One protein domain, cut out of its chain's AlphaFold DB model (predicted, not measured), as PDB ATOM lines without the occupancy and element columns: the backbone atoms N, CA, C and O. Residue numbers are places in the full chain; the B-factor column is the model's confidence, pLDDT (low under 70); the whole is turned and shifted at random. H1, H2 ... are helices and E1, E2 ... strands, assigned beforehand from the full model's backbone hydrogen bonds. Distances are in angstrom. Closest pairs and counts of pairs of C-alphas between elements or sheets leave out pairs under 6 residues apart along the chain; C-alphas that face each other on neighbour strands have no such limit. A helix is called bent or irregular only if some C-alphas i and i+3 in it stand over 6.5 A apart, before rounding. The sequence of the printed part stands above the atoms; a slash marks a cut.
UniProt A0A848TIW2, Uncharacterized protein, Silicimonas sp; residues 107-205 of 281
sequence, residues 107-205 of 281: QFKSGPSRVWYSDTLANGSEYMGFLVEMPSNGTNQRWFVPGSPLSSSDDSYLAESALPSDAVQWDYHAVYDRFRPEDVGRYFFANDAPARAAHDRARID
ATOM      1  N   GLN A 107      14.042 -18.426 -40.192       90.38
ATOM      2  CA  GLN A 107      13.189 -17.305 -40.616       90.38
ATOM      3  C   GLN A 107      11.689 -17.637 -40.574       90.38
ATOM      4  O   GLN A 107      10.856 -16.735 -40.575       90.38
ATOM      5  N   PHE A 108      11.351 -18.927 -40.565       92.31
ATOM      6  CA  PHE A 108       9.985 -19.425 -40.564       92.31
ATOM      7  C   PHE A 108       9.552 -19.957 -39.205       92.31
ATOM      8  O   PHE A 108       8.398 -20.345 -39.096       92.31
ATOM      9  N   LYS A 109      10.423 -20.007 -38.187       89.88
ATOM     10  CA  LYS A 109      10.082 -20.553 -36.859       89.88
ATOM     11  C   LYS A 109       9.226 -19.614 -36.022       89.88
ATOM     12  O   LYS A 109       8.381 -20.072 -35.268       89.88
ATOM     13  N   SER A 110       9.489 -18.313 -36.109       91.19
ATOM     14  CA  SER A 110       8.890 -17.308 -35.231       91.19
ATOM     15  C   SER A 110       8.891 -15.928 -35.884       91.19
ATOM     16  O   SER A 110       9.484 -15.730 -36.944       91.19
ATOM     17  N   GLY A 111       8.248 -14.962 -35.229       93.50
ATOM     18  CA  GLY A 111       8.169 -13.591 -35.718       93.50
ATOM     19  C   GLY A 111       7.031 -13.371 -36.719       93.50
ATOM     20  O   GLY A 111       6.307 -14.310 -37.064       93.50
ATOM     21  N   PRO A 112       6.830 -12.113 -37.146       95.88
ATOM     22  CA  PRO A 112       5.705 -11.736 -37.990       95.88
ATOM     23  C   PRO A 112       5.771 -12.441 -39.348       95.88
ATOM     24  O   PRO A 112       6.794 -12.400 -40.033       95.88
ATOM     25  N   SER A 113       4.657 -13.037 -39.762       95.75
ATOM     26  CA  SER A 113       4.488 -13.560 -41.117       95.75
ATOM     27  C   SER A 113       3.899 -12.484 -42.039       95.75
ATOM     28  O   SER A 113       3.455 -11.428 -41.594       95.75
ATOM     29  N   ARG A 114       3.830 -12.745 -43.348       96.06
ATOM     30  CA  ARG A 114       3.073 -11.887 -44.285       96.06
ATOM     31  C   ARG A 114       1.561 -12.138 -44.258       96.06
ATOM     32  O   ARG A 114       0.842 -11.499 -45.025       96.06
ATOM     33  N   VAL A 115       1.091 -13.061 -43.420       96.50
ATOM     34  CA  VAL A 115      -0.321 -13.419 -43.275       96.50
ATOM     35  C   VAL A 115      -0.961 -12.528 -42.218       96.50
ATOM     36  O   VAL A 115      -0.418 -12.314 -41.136       96.50
ATOM     37  N   TRP A 116      -2.129 -12.005 -42.552       97.69
ATOM     38  CA  TRP A 116      -2.980 -11.192 -41.701       97.69
ATOM     39  C   TRP A 116      -4.358 -11.838 -41.613       97.69
ATOM     40  O   TRP A 116      -4.761 -12.572 -42.518       97.69
ATOM     41  N   TYR A 117      -5.087 -11.543 -40.545       96.62
ATOM     42  CA  TYR A 117      -6.434 -12.053 -40.325       96.62
ATOM     43  C   TYR A 117      -7.388 -10.942 -39.896       96.62
ATOM     44  O   TYR A 117      -7.021 -10.110 -39.071       96.62
ATOM     45  N   SER A 118      -8.602 -10.942 -40.443       97.00
ATOM     46  CA  SER A 118      -9.703 -10.036 -40.104       97.00
ATOM     47  C   SER A 118     -10.971 -10.852 -39.861       97.00
ATOM     48  O   SER A 118     -11.452 -11.544 -40.765       97.00
ATOM     49  N   ASP A 119     -11.542 -10.737 -38.660       94.88
ATOM     50  CA  ASP A 119     -12.817 -11.371 -38.297       94.88
ATOM     51  C   ASP A 119     -13.970 -10.860 -39.170       94.88
ATOM     52  O   ASP A 119     -14.863 -11.617 -39.566       94.88
ATOM     53  N   THR A 120     -13.926  -9.577 -39.533       94.06
ATOM     54  CA  THR A 120     -14.903  -8.948 -40.427       94.06
ATOM     55  C   THR A 120     -14.911  -9.619 -41.797       94.06
ATOM     56  O   THR A 120     -15.983  -9.902 -42.335       94.06
ATOM     57  N   LEU A 121     -13.733  -9.902 -42.364       92.62
ATOM     58  CA  LEU A 121     -13.624 -10.624 -43.636       92.62
ATOM     59  C   LEU A 121     -13.898 -12.121 -43.490       92.62
ATOM     60  O   LEU A 121     -14.377 -12.739 -44.442       92.62
ATOM     61  N   ALA A 122     -13.606 -12.707 -42.328       92.25
ATOM     62  CA  ALA A 122     -13.927 -14.100 -42.056       92.25
ATOM     63  C   ALA A 122     -15.438 -14.326 -42.101       92.25
ATOM     64  O   ALA A 122     -15.890 -15.314 -42.675       92.25
ATOM     65  N   ASN A 123     -16.226 -13.404 -41.534       90.00
ATOM     66  CA  ASN A 123     -17.691 -13.470 -41.511       90.00
ATOM     67  C   ASN A 123     -18.211 -14.850 -41.043       90.00
ATOM     68  O   ASN A 123     -19.128 -15.432 -41.626       90.00
ATOM     69  N   GLY A 124     -17.561 -15.417 -40.021       86.19
ATOM     70  CA  GLY A 124     -17.867 -16.745 -39.477       86.19
ATOM     71  C   GLY A 124     -17.421 -17.934 -40.341       86.19
ATOM     72  O   GLY A 124     -17.655 -19.076 -39.953       86.19
ATOM     73  N   SER A 125     -16.781 -17.699 -41.489       85.38
ATOM     74  CA  SER A 125     -16.164 -18.741 -42.310       85.38
ATOM     75  C   SER A 125     -14.745 -19.031 -41.843       85.38
ATOM     76  O   SER A 125     -13.906 -18.143 -41.709       85.38
ATOM     77  N   GLU A 126     -14.449 -20.313 -41.670       78.00
ATOM     78  CA  GLU A 126     -13.114 -20.795 -41.333       78.00
ATOM     79  C   GLU A 126     -12.121 -20.748 -42.510       78.00
ATOM     80  O   GLU A 126     -10.918 -20.899 -42.311       78.00
ATOM     81  N   TYR A 127     -12.614 -20.547 -43.732       75.88
ATOM     82  CA  TYR A 127     -11.797 -20.494 -44.950       75.88
ATOM     83  C   TYR A 127     -11.570 -19.068 -45.454       75.88
ATOM     84  O   TYR A 127     -10.962 -18.884 -46.501       75.88
ATOM     85  N   MET A 128     -12.108 -18.069 -44.754       87.31
ATOM     86  CA  MET A 128     -12.014 -16.661 -45.131       87.31
ATOM     87  C   MET A 128     -11.389 -15.851 -43.998       87.31
ATOM     88  O   MET A 128     -11.133 -16.358 -42.906       87.31
ATOM     89  N   GLY A 129     -11.155 -14.569 -44.265       92.88
ATOM     90  CA  GLY A 129     -10.597 -13.635 -43.290       92.88
ATOM     91  C   GLY A 129      -9.098 -13.442 -43.409       92.88
ATOM     92  O   GLY A 129      -8.565 -12.515 -42.809       92.88
ATOM     93  N   PHE A 130      -8.420 -14.258 -44.211       95.56
ATOM     94  CA  PHE A 130      -6.989 -14.123 -44.424       95.56
ATOM     95  C   PHE A 130      -6.666 -13.057 -45.467       95.56
ATOM     96  O   PHE A 130      -7.338 -12.939 -46.491       95.56
ATOM     97  N   LEU A 131      -5.589 -12.321 -45.224       97.00
ATOM     98  CA  LEU A 131      -4.949 -11.456 -46.204       97.00
ATOM     99  C   LEU A 131      -3.451 -11.739 -46.226       97.00
ATOM    100  O   LEU A 131      -2.858 -12.112 -45.219       97.00
ATOM    101  N   VAL A 132      -2.823 -11.526 -47.373       97.38
ATOM    102  CA  VAL A 132      -1.382 -11.669 -47.558       97.38
ATOM    103  C   VAL A 132      -0.851 -10.372 -48.129       97.38
ATOM    104  O   VAL A 132      -1.297  -9.909 -49.182       97.38
ATOM    105  N   GLU A 133       0.101  -9.763 -47.431       96.62
ATOM    106  CA  GLU A 133       0.751  -8.554 -47.923       96.62
ATOM    107  C   GLU A 133       1.573  -8.888 -49.172       96.62
ATOM    108  O   GLU A 133       2.426  -9.772 -49.127       96.62
ATOM    109  N   MET A 134       1.358  -8.176 -50.279       95.88
ATOM    110  CA  MET A 134       2.044  -8.355 -51.563       95.88
ATOM    111  C   MET A 134       2.933  -7.135 -51.855       95.88
ATOM    112  O   MET A 134       2.494  -6.206 -52.541       95.88
ATOM    113  N   PRO A 135       4.185  -7.085 -51.358       93.56
ATOM    114  CA  PRO A 135       5.039  -5.897 -51.448       93.56
ATOM    115  C   PRO A 135       5.400  -5.532 -52.896       93.56
ATOM    116  O   PRO A 135       5.503  -4.354 -53.236       93.56
ATOM    117  N   SER A 136       5.508  -6.532 -53.773       92.69
ATOM    118  CA  SER A 136       5.809  -6.347 -55.198       92.69
ATOM    119  C   SER A 136       4.639  -5.782 -56.016       92.69
ATOM    120  O   SER A 136       4.845  -5.360 -57.153       92.69
ATOM    121  N   ASN A 137       3.421  -5.762 -55.464       94.69
ATOM    122  CA  ASN A 137       2.251  -5.205 -56.138       94.69
ATOM    123  C   ASN A 137       2.158  -3.681 -55.949       94.69
ATOM    124  O   ASN A 137       2.733  -3.100 -55.026       94.69
ATOM    125  N   GLY A 138       1.394  -3.022 -56.824       96.19
ATOM    126  CA  GLY A 138       1.006  -1.624 -56.633       96.19
ATOM    127  C   GLY A 138      -0.020  -1.457 -55.507       96.19
ATOM    128  O   GLY A 138      -0.694  -2.409 -55.117       96.19
ATOM    129  N   THR A 139      -0.201  -0.224 -55.032       96.62
ATOM    130  CA  THR A 139      -1.085   0.099 -53.894       96.62
ATOM    131  C   THR A 139      -2.547  -0.306 -54.101       96.62
ATOM    132  O   THR A 139      -3.242  -0.552 -53.128       96.62
ATOM    133  N   ASN A 140      -3.022  -0.435 -55.345       96.88
ATOM    134  CA  ASN A 140      -4.391  -0.877 -55.646       96.88
ATOM    135  C   ASN A 140      -4.613  -2.393 -55.468       96.88
ATOM    136  O   ASN A 140      -5.757  -2.837 -55.482       96.88
ATOM    137  N   GLN A 141      -3.545  -3.183 -55.325       96.56
ATOM    138  CA  GLN A 141      -3.585  -4.642 -55.145       96.56
ATOM    139  C   GLN A 141      -2.565  -5.090 -54.084       96.56
ATOM    140  O   GLN A 141      -1.893  -6.113 -54.243       96.56
ATOM    141  N   ARG A 142      -2.408  -4.285 -53.025       96.50
ATOM    142  CA  ARG A 142      -1.430  -4.504 -51.948       96.50
ATOM    143  C   ARG A 142      -1.712  -5.776 -51.157       96.50
ATOM    144  O   ARG A 142      -0.770  -6.419 -50.713       96.50
ATOM    145  N   TRP A 143      -2.980  -6.128 -50.992       97.44
ATOM    146  CA  TRP A 143      -3.402  -7.253 -50.167       97.44
ATOM    147  C   TRP A 143      -4.020  -8.320 -51.049       97.44
ATOM    148  O   TRP A 143      -5.040  -8.071 -51.686       97.44
ATOM    149  N   PHE A 144      -3.403  -9.493 -51.100       96.69
ATOM    150  CA  PHE A 144      -4.033 -10.678 -51.665       96.69
ATOM    151  C   PHE A 144      -4.986 -11.269 -50.624       96.69
ATOM    152  O   PHE A 144      -4.606 -11.420 -49.468       96.69
ATOM    153  N   VAL A 145      -6.215 -11.584 -51.015       95.56
ATOM    154  CA  VAL A 145      -7.226 -12.188 -50.143       95.56
ATOM    155  C   VAL A 145      -7.521 -13.578 -50.698       95.56
ATOM    156  O   VAL A 145      -8.288 -13.673 -51.665       95.56
ATOM    157  N   PRO A 146      -6.877 -14.637 -50.166       92.00
ATOM    158  CA  PRO A 146      -7.180 -15.996 -50.581       92.00
ATOM    159  C   PRO A 146      -8.610 -16.358 -50.184       92.00
ATOM    160  O   PRO A 146      -9.063 -16.061 -49.073       92.00
ATOM    161  N   GLY A 147      -9.312 -17.002 -51.106       86.31
ATOM    162  CA  GLY A 147     -10.615 -17.596 -50.860       86.31
ATOM    163  C   GLY A 147     -10.502 -19.000 -50.268       86.31
ATOM    164  O   GLY A 147      -9.578 -19.343 -49.522       86.31
ATOM    165  N   SER A 148     -11.465 -19.845 -50.615       83.31
ATOM    166  CA  SER A 148     -11.481 -21.254 -50.250       83.31
ATOM    167  C   SER A 148     -10.220 -21.965 -50.751       83.31
ATOM    168  O   SER A 148      -9.920 -21.893 -51.934       83.31
ATOM    169  N   PRO A 149      -9.540 -22.798 -49.942       77.88
ATOM    170  CA  PRO A 149      -8.400 -23.598 -50.408       77.88
ATOM    171  C   PRO A 149      -8.776 -24.622 -51.497       77.88
ATOM    172  O   PRO A 149      -7.910 -25.293 -52.058       77.88
ATOM    173  N   LEU A 150     -10.068 -24.796 -51.789       77.56
ATOM    174  CA  LEU A 150     -10.575 -25.719 -52.803       77.56
ATOM    175  C   LEU A 150     -10.813 -25.051 -54.164       77.56
ATOM    176  O   LEU A 150     -11.075 -25.761 -55.139       77.56
ATOM    177  N   SER A 151     -10.726 -23.723 -54.242       80.00
ATOM    178  CA  SER A 151     -10.932 -22.944 -55.459       80.00
ATOM    179  C   SER A 151      -9.959 -21.767 -55.517       80.00
ATOM    180  O   SER A 151      -9.308 -21.433 -54.545       80.00
ATOM    181  N   SER A 152      -9.835 -21.146 -56.682       81.62
ATOM    182  CA  SER A 152      -9.200 -19.828 -56.820       81.62
ATOM    183  C   SER A 152     -10.160 -18.816 -57.449       81.62
ATOM    184  O   SER A 152      -9.756 -17.753 -57.907       81.62
ATOM    185  N   SER A 153     -11.439 -19.182 -57.585       85.56
ATOM    186  CA  SER A 153     -12.470 -18.335 -58.199       85.56
ATOM    187  C   SER A 153     -12.921 -17.192 -57.296       85.56
ATOM    188  O   SER A 153     -13.506 -16.226 -57.774       85.56
ATOM    189  N   ASP A 154     -12.724 -17.359 -55.995       86.44
ATOM    190  CA  ASP A 154     -13.088 -16.451 -54.910       86.44
ATOM    191  C   ASP A 154     -11.878 -15.688 -54.348       86.44
ATOM    192  O   ASP A 154     -12.030 -14.878 -53.435       86.44
ATOM    193  N   ASP A 155     -10.702 -15.887 -54.941       91.50
ATOM    194  CA  ASP A 155      -9.511 -15.093 -54.678       91.50
ATOM    195  C   ASP A 155      -9.710 -13.646 -55.143       91.50
ATOM    196  O   ASP A 155     -10.232 -13.372 -56.230       91.50
ATOM    197  N   SER A 156      -9.241 -12.691 -54.344       94.31
ATOM    198  CA  SER A 156      -9.353 -11.273 -54.681       94.31
ATOM    199  C   SER A 156      -8.151 -10.457 -54.211       94.31
ATOM    200  O   SER A 156      -7.207 -10.974 -53.614       94.31
ATOM    201  N   TYR A 157      -8.164  -9.164 -54.536       96.50
ATOM    202  CA  TYR A 157      -7.160  -8.210 -54.084       96.50
ATOM    203  C   TYR A 157      -7.831  -6.977 -53.492       96.50
ATOM    204  O   TYR A 157      -8.816  -6.482 -54.043       96.50
ATOM    205  N   LEU A 158      -7.245  -6.446 -52.422       97.25
ATOM    206  CA  LEU A 158      -7.620  -5.163 -51.840       97.25
ATOM    207  C   LEU A 158      -6.503  -4.137 -52.030       97.25
ATOM    208  O   LEU A 158      -5.305  -4.453 -52.051       97.25
ATOM    209  N   ALA A 159      -6.918  -2.879 -52.151       97.88
ATOM    210  CA  ALA A 159      -6.008  -1.752 -52.100       97.88
ATOM    211  C   ALA A 159      -5.438  -1.579 -50.685       97.88
ATOM    212  O   ALA A 159      -6.051  -1.979 -49.699       97.88
ATOM    213  N   GLU A 160      -4.289  -0.924 -50.576       96.44
ATOM    214  CA  GLU A 160      -3.626  -0.622 -49.303       96.44
ATOM    215  C   GLU A 160      -4.532   0.178 -48.357       96.44
ATOM    216  O   GLU A 160      -4.586  -0.097 -47.165       96.44
ATOM    217  N   SER A 161      -5.325   1.099 -48.912       96.81
ATOM    218  CA  SER A 161      -6.318   1.890 -48.179       96.81
ATOM    219  C   SER A 161      -7.578   1.116 -47.776       96.81
ATOM    220  O   SER A 161      -8.423   1.672 -47.079       96.81
ATOM    221  N   ALA A 162      -7.733  -0.126 -48.237       96.81
ATOM    222  CA  ALA A 162      -8.891  -0.978 -47.981       96.81
ATOM    223  C   ALA A 162      -8.574  -2.132 -47.014       96.81
ATOM    224  O   ALA A 162      -9.368  -3.065 -46.908       96.81
ATOM    225  N   LEU A 163      -7.434  -2.077 -46.311       96.00
ATOM    226  CA  LEU A 163      -7.148  -3.001 -45.217       96.00
ATOM    227  C   LEU A 163      -8.206  -2.820 -44.109       96.00
ATOM    228  O   LEU A 163      -8.386  -1.692 -43.636       96.00
ATOM    229  N   PRO A 164      -8.906  -3.888 -43.686       96.69
ATOM    230  CA  PRO A 164      -9.842  -3.805 -42.573       96.69
ATOM    231  C   PRO A 164      -9.165  -3.303 -41.295       96.69
ATOM    232  O   PRO A 164      -8.033  -3.670 -40.993       96.69
ATOM    233  N   SER A 165      -9.867  -2.479 -40.516       96.50
ATOM    234  CA  SER A 165      -9.321  -1.918 -39.271       96.50
ATOM    235  C   SER A 165      -9.080  -2.960 -38.178       96.50
ATOM    236  O   SER A 165      -8.355  -2.683 -37.230       96.50
ATOM    237  N   ASP A 166      -9.726  -4.122 -38.286       97.12
ATOM    238  CA  ASP A 166      -9.557  -5.275 -37.402       97.12
ATOM    239  C   ASP A 166      -8.506  -6.270 -37.918       97.12
ATOM    240  O   ASP A 166      -8.299  -7.303 -37.290       97.12
ATOM    241  N   ALA A 167      -7.850  -5.988 -39.050       97.62
ATOM    242  CA  ALA A 167      -6.822  -6.868 -39.575       97.62
ATOM    243  C   ALA A 167      -5.594  -6.872 -38.653       97.62
ATOM    244  O   ALA A 167      -4.996  -5.826 -38.389       97.62
ATOM    245  N   VAL A 168      -5.184  -8.059 -38.209       97.56
ATOM    246  CA  VAL A 168      -4.008  -8.266 -37.355       97.56
ATOM    247  C   VAL A 168      -3.009  -9.169 -38.065       97.56
ATOM    248  O   VAL A 168      -3.383 -10.198 -38.626       97.56
ATOM    249  N   GLN A 169      -1.731  -8.792 -38.027       97.75
ATOM    250  CA  GLN A 169      -0.647  -9.619 -38.545       97.75
ATOM    251  C   GLN A 169      -0.470 -10.860 -37.672       97.75
ATOM    252  O   GLN A 169      -0.272 -10.750 -36.462       97.75
ATOM    253  N   TRP A 170      -0.509 -12.035 -38.290       96.38
ATOM    254  CA  TRP A 170      -0.203 -13.289 -37.617       96.38
ATOM    255  C   TRP A 170       1.302 -13.534 -37.615       96.38
ATOM    256  O   TRP A 170       1.988 -13.320 -38.621       96.38
ATOM    257  N   ASP A 171       1.821 -14.009 -36.487       96.25
ATOM    258  CA  ASP A 171       3.162 -14.574 -36.423       96.25
ATOM    259  C   ASP A 171       3.162 -16.018 -36.955       96.25
ATOM    260  O   ASP A 171       2.108 -16.617 -37.195       96.25
ATOM    261  N   TYR A 172       4.345 -16.589 -37.183       93.94
ATOM    262  CA  TYR A 172       4.430 -17.960 -37.691       93.94
ATOM    263  C   TYR A 172       3.836 -19.010 -36.741       93.94
ATOM    264  O   TYR A 172       3.357 -20.033 -37.225       93.94
ATOM    265  N   HIS A 173       3.777 -18.756 -35.430       90.75
ATOM    266  CA  HIS A 173       3.109 -19.664 -34.496       90.75
ATOM    267  C   HIS A 173       1.599 -19.706 -34.744       90.75
ATOM    268  O   HIS A 173       1.045 -20.791 -34.887       90.75
ATOM    269  N   ALA A 174       0.944 -18.550 -34.885       91.19
ATOM    270  CA  ALA A 174      -0.481 -18.465 -35.206       91.19
ATOM    271  C   ALA A 174      -0.800 -19.081 -36.578       91.19
ATOM    272  O   ALA A 174      -1.824 -19.742 -36.751       91.19
ATOM    273  N   VAL A 175       0.094 -18.917 -37.560       91.00
ATOM    274  CA  VAL A 175      -0.041 -19.588 -38.862       91.00
ATOM    275  C   VAL A 175       0.030 -21.108 -38.695       91.00
ATOM    276  O   VAL A 175      -0.840 -21.808 -39.212       91.00
ATOM    277  N   TYR A 176       1.024 -21.641 -37.980       88.25
ATOM    278  CA  TYR A 176       1.200 -23.094 -37.861       88.25
ATOM    279  C   TYR A 176       0.265 -23.786 -36.879       88.25
ATOM    280  O   TYR A 176       0.072 -24.995 -36.996       88.25
ATOM    281  N   ASP A 177      -0.368 -23.041 -35.976       85.75
ATOM    282  CA  ASP A 177      -1.466 -23.547 -35.148       85.75
ATOM    283  C   ASP A 177      -2.625 -24.070 -36.016       85.75
ATOM    284  O   ASP A 177      -3.310 -25.031 -35.670       85.75
ATOM    285  N   ARG A 178      -2.795 -23.485 -37.209       82.38
ATOM    286  CA  ARG A 178      -3.896 -23.804 -38.124       82.38
ATOM    287  C   ARG A 178      -3.472 -24.469 -39.430       82.38
ATOM    288  O   ARG A 178      -4.241 -25.247 -39.991       82.38
ATOM    289  N   PHE A 179      -2.285 -24.160 -39.944       83.38
ATOM    290  CA  PHE A 179      -1.823 -24.603 -41.260       83.38
ATOM    291  C   PHE A 179      -0.535 -25.398 -41.149       83.38
ATOM    292  O   PHE A 179       0.417 -24.994 -40.488       83.38
ATOM    293  N   ARG A 180      -0.445 -26.505 -41.883       81.88
ATOM    294  CA  ARG A 180       0.816 -27.238 -41.934       81.88
ATOM    295  C   ARG A 180       1.874 -26.408 -42.661       81.88
ATOM    296  O   ARG A 180       1.534 -25.753 -43.654       81.88
ATOM    297  N   PRO A 181       3.158 -26.465 -42.263       85.06
ATOM    298  CA  PRO A 181       4.179 -25.677 -42.943       85.06
ATOM    299  C   PRO A 181       4.294 -25.957 -44.457       85.06
ATOM    300  O   PRO A 181       4.661 -25.050 -45.197       85.06
ATOM    301  N   GLU A 182       3.945 -27.160 -44.946       81.31
ATOM    302  CA  GLU A 182       3.898 -27.474 -46.393       81.31
ATOM    303  C   GLU A 182       2.801 -26.707 -47.142       81.31
ATOM    304  O   GLU A 182       2.912 -26.459 -48.344       81.31
ATOM    305  N   ASP A 183       1.705 -26.392 -46.456       85.19
ATOM    306  CA  ASP A 183       0.499 -25.849 -47.074       85.19
ATOM    307  C   ASP A 183       0.512 -24.318 -47.088       85.19
ATOM    308  O   ASP A 183      -0.103 -23.709 -47.965       85.19
ATOM    309  N   VAL A 184       1.281 -23.687 -46.190       90.12
ATOM    310  CA  VAL A 184       1.410 -22.223 -46.095       90.12
ATOM    311  C   VAL A 184       1.837 -21.608 -47.427       90.12
ATOM    312  O   VAL A 184       1.171 -20.703 -47.932       90.12
ATOM    313  N   GLY A 185       2.901 -22.131 -48.047       91.00
ATOM    314  CA  GLY A 185       3.395 -21.648 -49.342       91.00
ATOM    315  C   GLY A 185       2.356 -21.762 -50.457       91.00
ATOM    316  O   GLY A 185       2.220 -20.874 -51.301       91.00
ATOM    317  N   ARG A 186       1.598 -22.858 -50.458       87.06
ATOM    318  CA  ARG A 186       0.624 -23.174 -51.506       87.06
ATOM    319  C   ARG A 186      -0.651 -22.360 -51.385       87.06
ATOM    320  O   ARG A 186      -1.194 -21.980 -52.416       87.06
ATOM    321  N   TYR A 187      -1.123 -22.131 -50.164       89.00
ATOM    322  CA  TYR A 187      -2.382 -21.444 -49.907       89.00
ATOM    323  C   TYR A 187      -2.202 -19.923 -49.902       89.00
ATOM    324  O   TYR A 187      -2.840 -19.222 -50.683       89.00
ATOM    325  N   PHE A 188      -1.276 -19.405 -49.096       93.12
ATOM    326  CA  PHE A 188      -1.113 -17.960 -48.924       93.12
ATOM    327  C   PHE A 188      -0.306 -17.304 -50.046       93.12
ATOM    328  O   PHE A 188      -0.550 -16.154 -50.405       93.12
ATOM    329  N   PHE A 189       0.641 -18.028 -50.643       93.00
ATOM    330  CA  PHE A 189       1.603 -17.447 -51.583       93.00
ATOM    331  C   PHE A 189       1.436 -17.958 -53.020       93.00
ATOM    332  O   PHE A 189       2.345 -17.825 -53.834       93.00
ATOM    333  N   ALA A 190       0.262 -18.487 -53.385       87.31
ATOM    334  CA  ALA A 190      -0.019 -18.985 -54.738       87.31
ATOM    335  C   ALA A 190       0.296 -17.962 -55.850       87.31
ATOM    336  O   ALA A 190       0.771 -18.340 -56.922       87.31
ATOM    337  N   ASN A 191       0.079 -16.673 -55.566       88.56
ATOM    338  CA  ASN A 191       0.322 -15.552 -56.478       88.56
ATOM    339  C   ASN A 191       1.686 -14.853 -56.268       88.56
ATOM    340  O   ASN A 191       1.972 -13.854 -56.924       88.56
ATOM    341  N   ASP A 192       2.542 -15.374 -55.383       93.75
ATOM    342  CA  ASP A 192       3.901 -14.886 -55.115       93.75
ATOM    343  C   ASP A 192       4.897 -16.043 -55.263       93.75
ATOM    344  O   ASP A 192       5.242 -16.730 -54.301       93.75
ATOM    345  N   ALA A 193       5.350 -16.294 -56.496       93.12
ATOM    346  CA  ALA A 193       6.216 -17.436 -56.787       93.12
ATOM    347  C   ALA A 193       7.518 -17.459 -55.954       93.12
ATOM    348  O   ALA A 193       7.857 -18.534 -55.449       93.12
ATOM    349  N   PRO A 194       8.244 -16.336 -55.753       94.12
ATOM    350  CA  PRO A 194       9.388 -16.301 -54.842       94.12
ATOM    351  C   PRO A 194       9.044 -16.693 -53.403       94.12
ATOM    352  O   PRO A 194       9.733 -17.543 -52.834       94.12
ATOM    353  N   ALA A 195       7.986 -16.119 -52.821       93.75
ATOM    354  CA  ALA A 195       7.605 -16.407 -51.439       93.75
ATOM    355  C   ALA A 195       7.108 -17.845 -51.270       93.75
ATOM    356  O   ALA A 195       7.528 -18.539 -50.346       93.75
ATOM    357  N   ARG A 196       6.298 -18.336 -52.213       93.00
ATOM    358  CA  ARG A 196       5.878 -19.737 -52.248       93.00
ATOM    359  C   ARG A 196       7.072 -20.676 -52.294       93.00
ATOM    360  O   ARG A 196       7.137 -21.607 -51.507       93.00
ATOM    361  N   ALA A 197       8.041 -20.408 -53.165       92.44
ATOM    362  CA  ALA A 197       9.226 -21.247 -53.274       92.44
ATOM    363  C   ALA A 197      10.095 -21.206 -52.003       92.44
ATOM    364  O   ALA A 197      10.769 -22.188 -51.702       92.44
ATOM    365  N   ALA A 198      10.110 -20.087 -51.271       92.75
ATOM    366  CA  ALA A 198      10.780 -19.991 -49.975       92.75
ATOM    367  C   ALA A 198      10.080 -20.863 -48.918       92.75
ATOM    368  O   ALA A 198      10.748 -21.644 -48.250       92.75
ATOM    369  N   HIS A 199       8.746 -20.816 -48.853       92.19
ATOM    370  CA  HIS A 199       7.942 -21.673 -47.979       92.19
ATOM    371  C   HIS A 199       8.034 -23.164 -48.332       92.19
ATOM    372  O   HIS A 199       8.188 -23.994 -47.441       92.19
ATOM    373  N   ASP A 200       8.028 -23.515 -49.619       87.12
ATOM    374  CA  ASP A 200       8.189 -24.903 -50.079       87.12
ATOM    375  C   ASP A 200       9.557 -25.491 -49.655       87.12
ATOM    376  O   ASP A 200       9.692 -26.701 -49.488       87.12
ATOM    377  N   ARG A 201      10.573 -24.635 -49.456       87.81
ATOM    378  CA  ARG A 201      11.915 -24.998 -48.961       87.81
ATOM    379  C   ARG A 201      12.129 -24.680 -47.478       87.81
ATOM    380  O   ARG A 201      13.253 -24.799 -47.007       87.81
ATOM    381  N   ALA A 202      11.089 -24.279 -46.748       87.56
ATOM    382  CA  ALA A 202      11.211 -23.898 -45.342       87.56
ATOM    383  C   ALA A 202      11.616 -25.072 -44.446       87.56
ATOM    384  O   ALA A 202      12.039 -24.855 -43.322       87.56
ATOM    385  N   ARG A 203      11.468 -26.311 -44.921       84.38
ATOM    386  CA  ARG A 203      11.853 -27.509 -44.181       84.38
ATOM    387  C   ARG A 203      13.269 -27.896 -44.509       84.38
ATOM    388  O   ARG A 203      13.604 -28.117 -45.672       84.38
ATOM    389  N   ILE A 204      14.052 -28.037 -43.461       82.94
ATOM    390  CA  ILE A 204      15.427 -28.488 -43.536       82.94
ATOM    391  C   ILE A 204      15.516 -29.870 -42.899       82.94
ATOM    392  O   ILE A 204      14.960 -30.116 -41.830       82.94
ATOM    393  N   ASP A 205      16.193 -30.788 -43.579       81.25
ATOM    394  CA  ASP A 205      16.589 -32.048 -42.967       81.25
ATOM    395  C   ASP A 205      17.745 -31.767 -42.006       81.25
ATOM    396  O   ASP A 205      18.798 -31.253 -42.397       81.25
TER     397      ASP A 205
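AT A GLANCE: This is residues 107 to 205 of the 281 residues of an uncharacterized protein of Silicimonas sp (UniProt A0A848TIW2). A twisted wall of five antiparallel strands has helices gathered at one side: H2 packs on the end formed by E1 and E5, while H3 grazes the sheet with its residues 184 to 188 and pairs with H4, which is not on the sheet, in a helical hairpin. The last strand, E6, lies far out from the body, and the short helix H1 sits by the sheet at the end of E1. The printed part has 99 residues, with four named helices and six named strands in the order E1 H1 E2 E3 E4 E5 H2 H3 H4 E6; the sheet order is E4 E3 E2 E1 E5, and the class is mixed. It is compact, with a radius of gyration of the C-alphas of 12.9 A and spans of 40 by 29 by 27 A.

HOW THE PARTS SIT: E1, residues 112 to 117, is an inner strand, antiparallel to the edge strand E5, residues 168 to 171; N 113 and O 170 are 2.9 A apart, within hydrogen-bond range. H1, residues 119 to 122, only grazes the sheet. E2, residues 130 to 133, is antiparallel to E1, with N 131 and O 116 at 2.8 A. E3, residues 143 to 145, and E4, residues 156 to 158, complete a meander with E2, each strand the antiparallel neighbour of the one before; N 144 and O 132 are 2.9 A apart, N 158 and O 143 2.8 A. The sheet is only just strongly twisted, its C-alphas up to 4.2 A off the best plane. H2, residues 172 to 178, is on the sheet at a height of 9.3 A; its closest C-alphas to E1 are those of Tyr 172 and Ser 113, 5.6 A apart. H3, residues 181 to 188, only grazes the sheet. H4, residues 193 to 200, is not on the sheet but touches H3, opposite ways at a shallow tilt of 23 degrees, closest at C-alphas 196 and 185, 4.3 A. Every O i to N i+4 pair is within hydrogen-bond range in H4, 2 of 3 in H2 and 2 of 4 in H3; H1 is too short for one. E6, residues 203 to 205, pairs with no named strand.

IN THESE COORDINATES: E1 begins at C-alpha 112, (5.705, -11.736, -37.990), and is 12.4 A long. H3, 11.1 A, is only just irregular: C-alphas 182 and 185 are 6.55 A apart. E6 ends at C-alpha 205, (16.589, -32.048, -42.967).

THE WHOLE: The C-alphas of Ser 161 and Asp 205, the two farthest apart, are 41.3 A apart. The printed part has no cut and no long link. Its mean pLDDT is 91.3, and no printed residue is under 70.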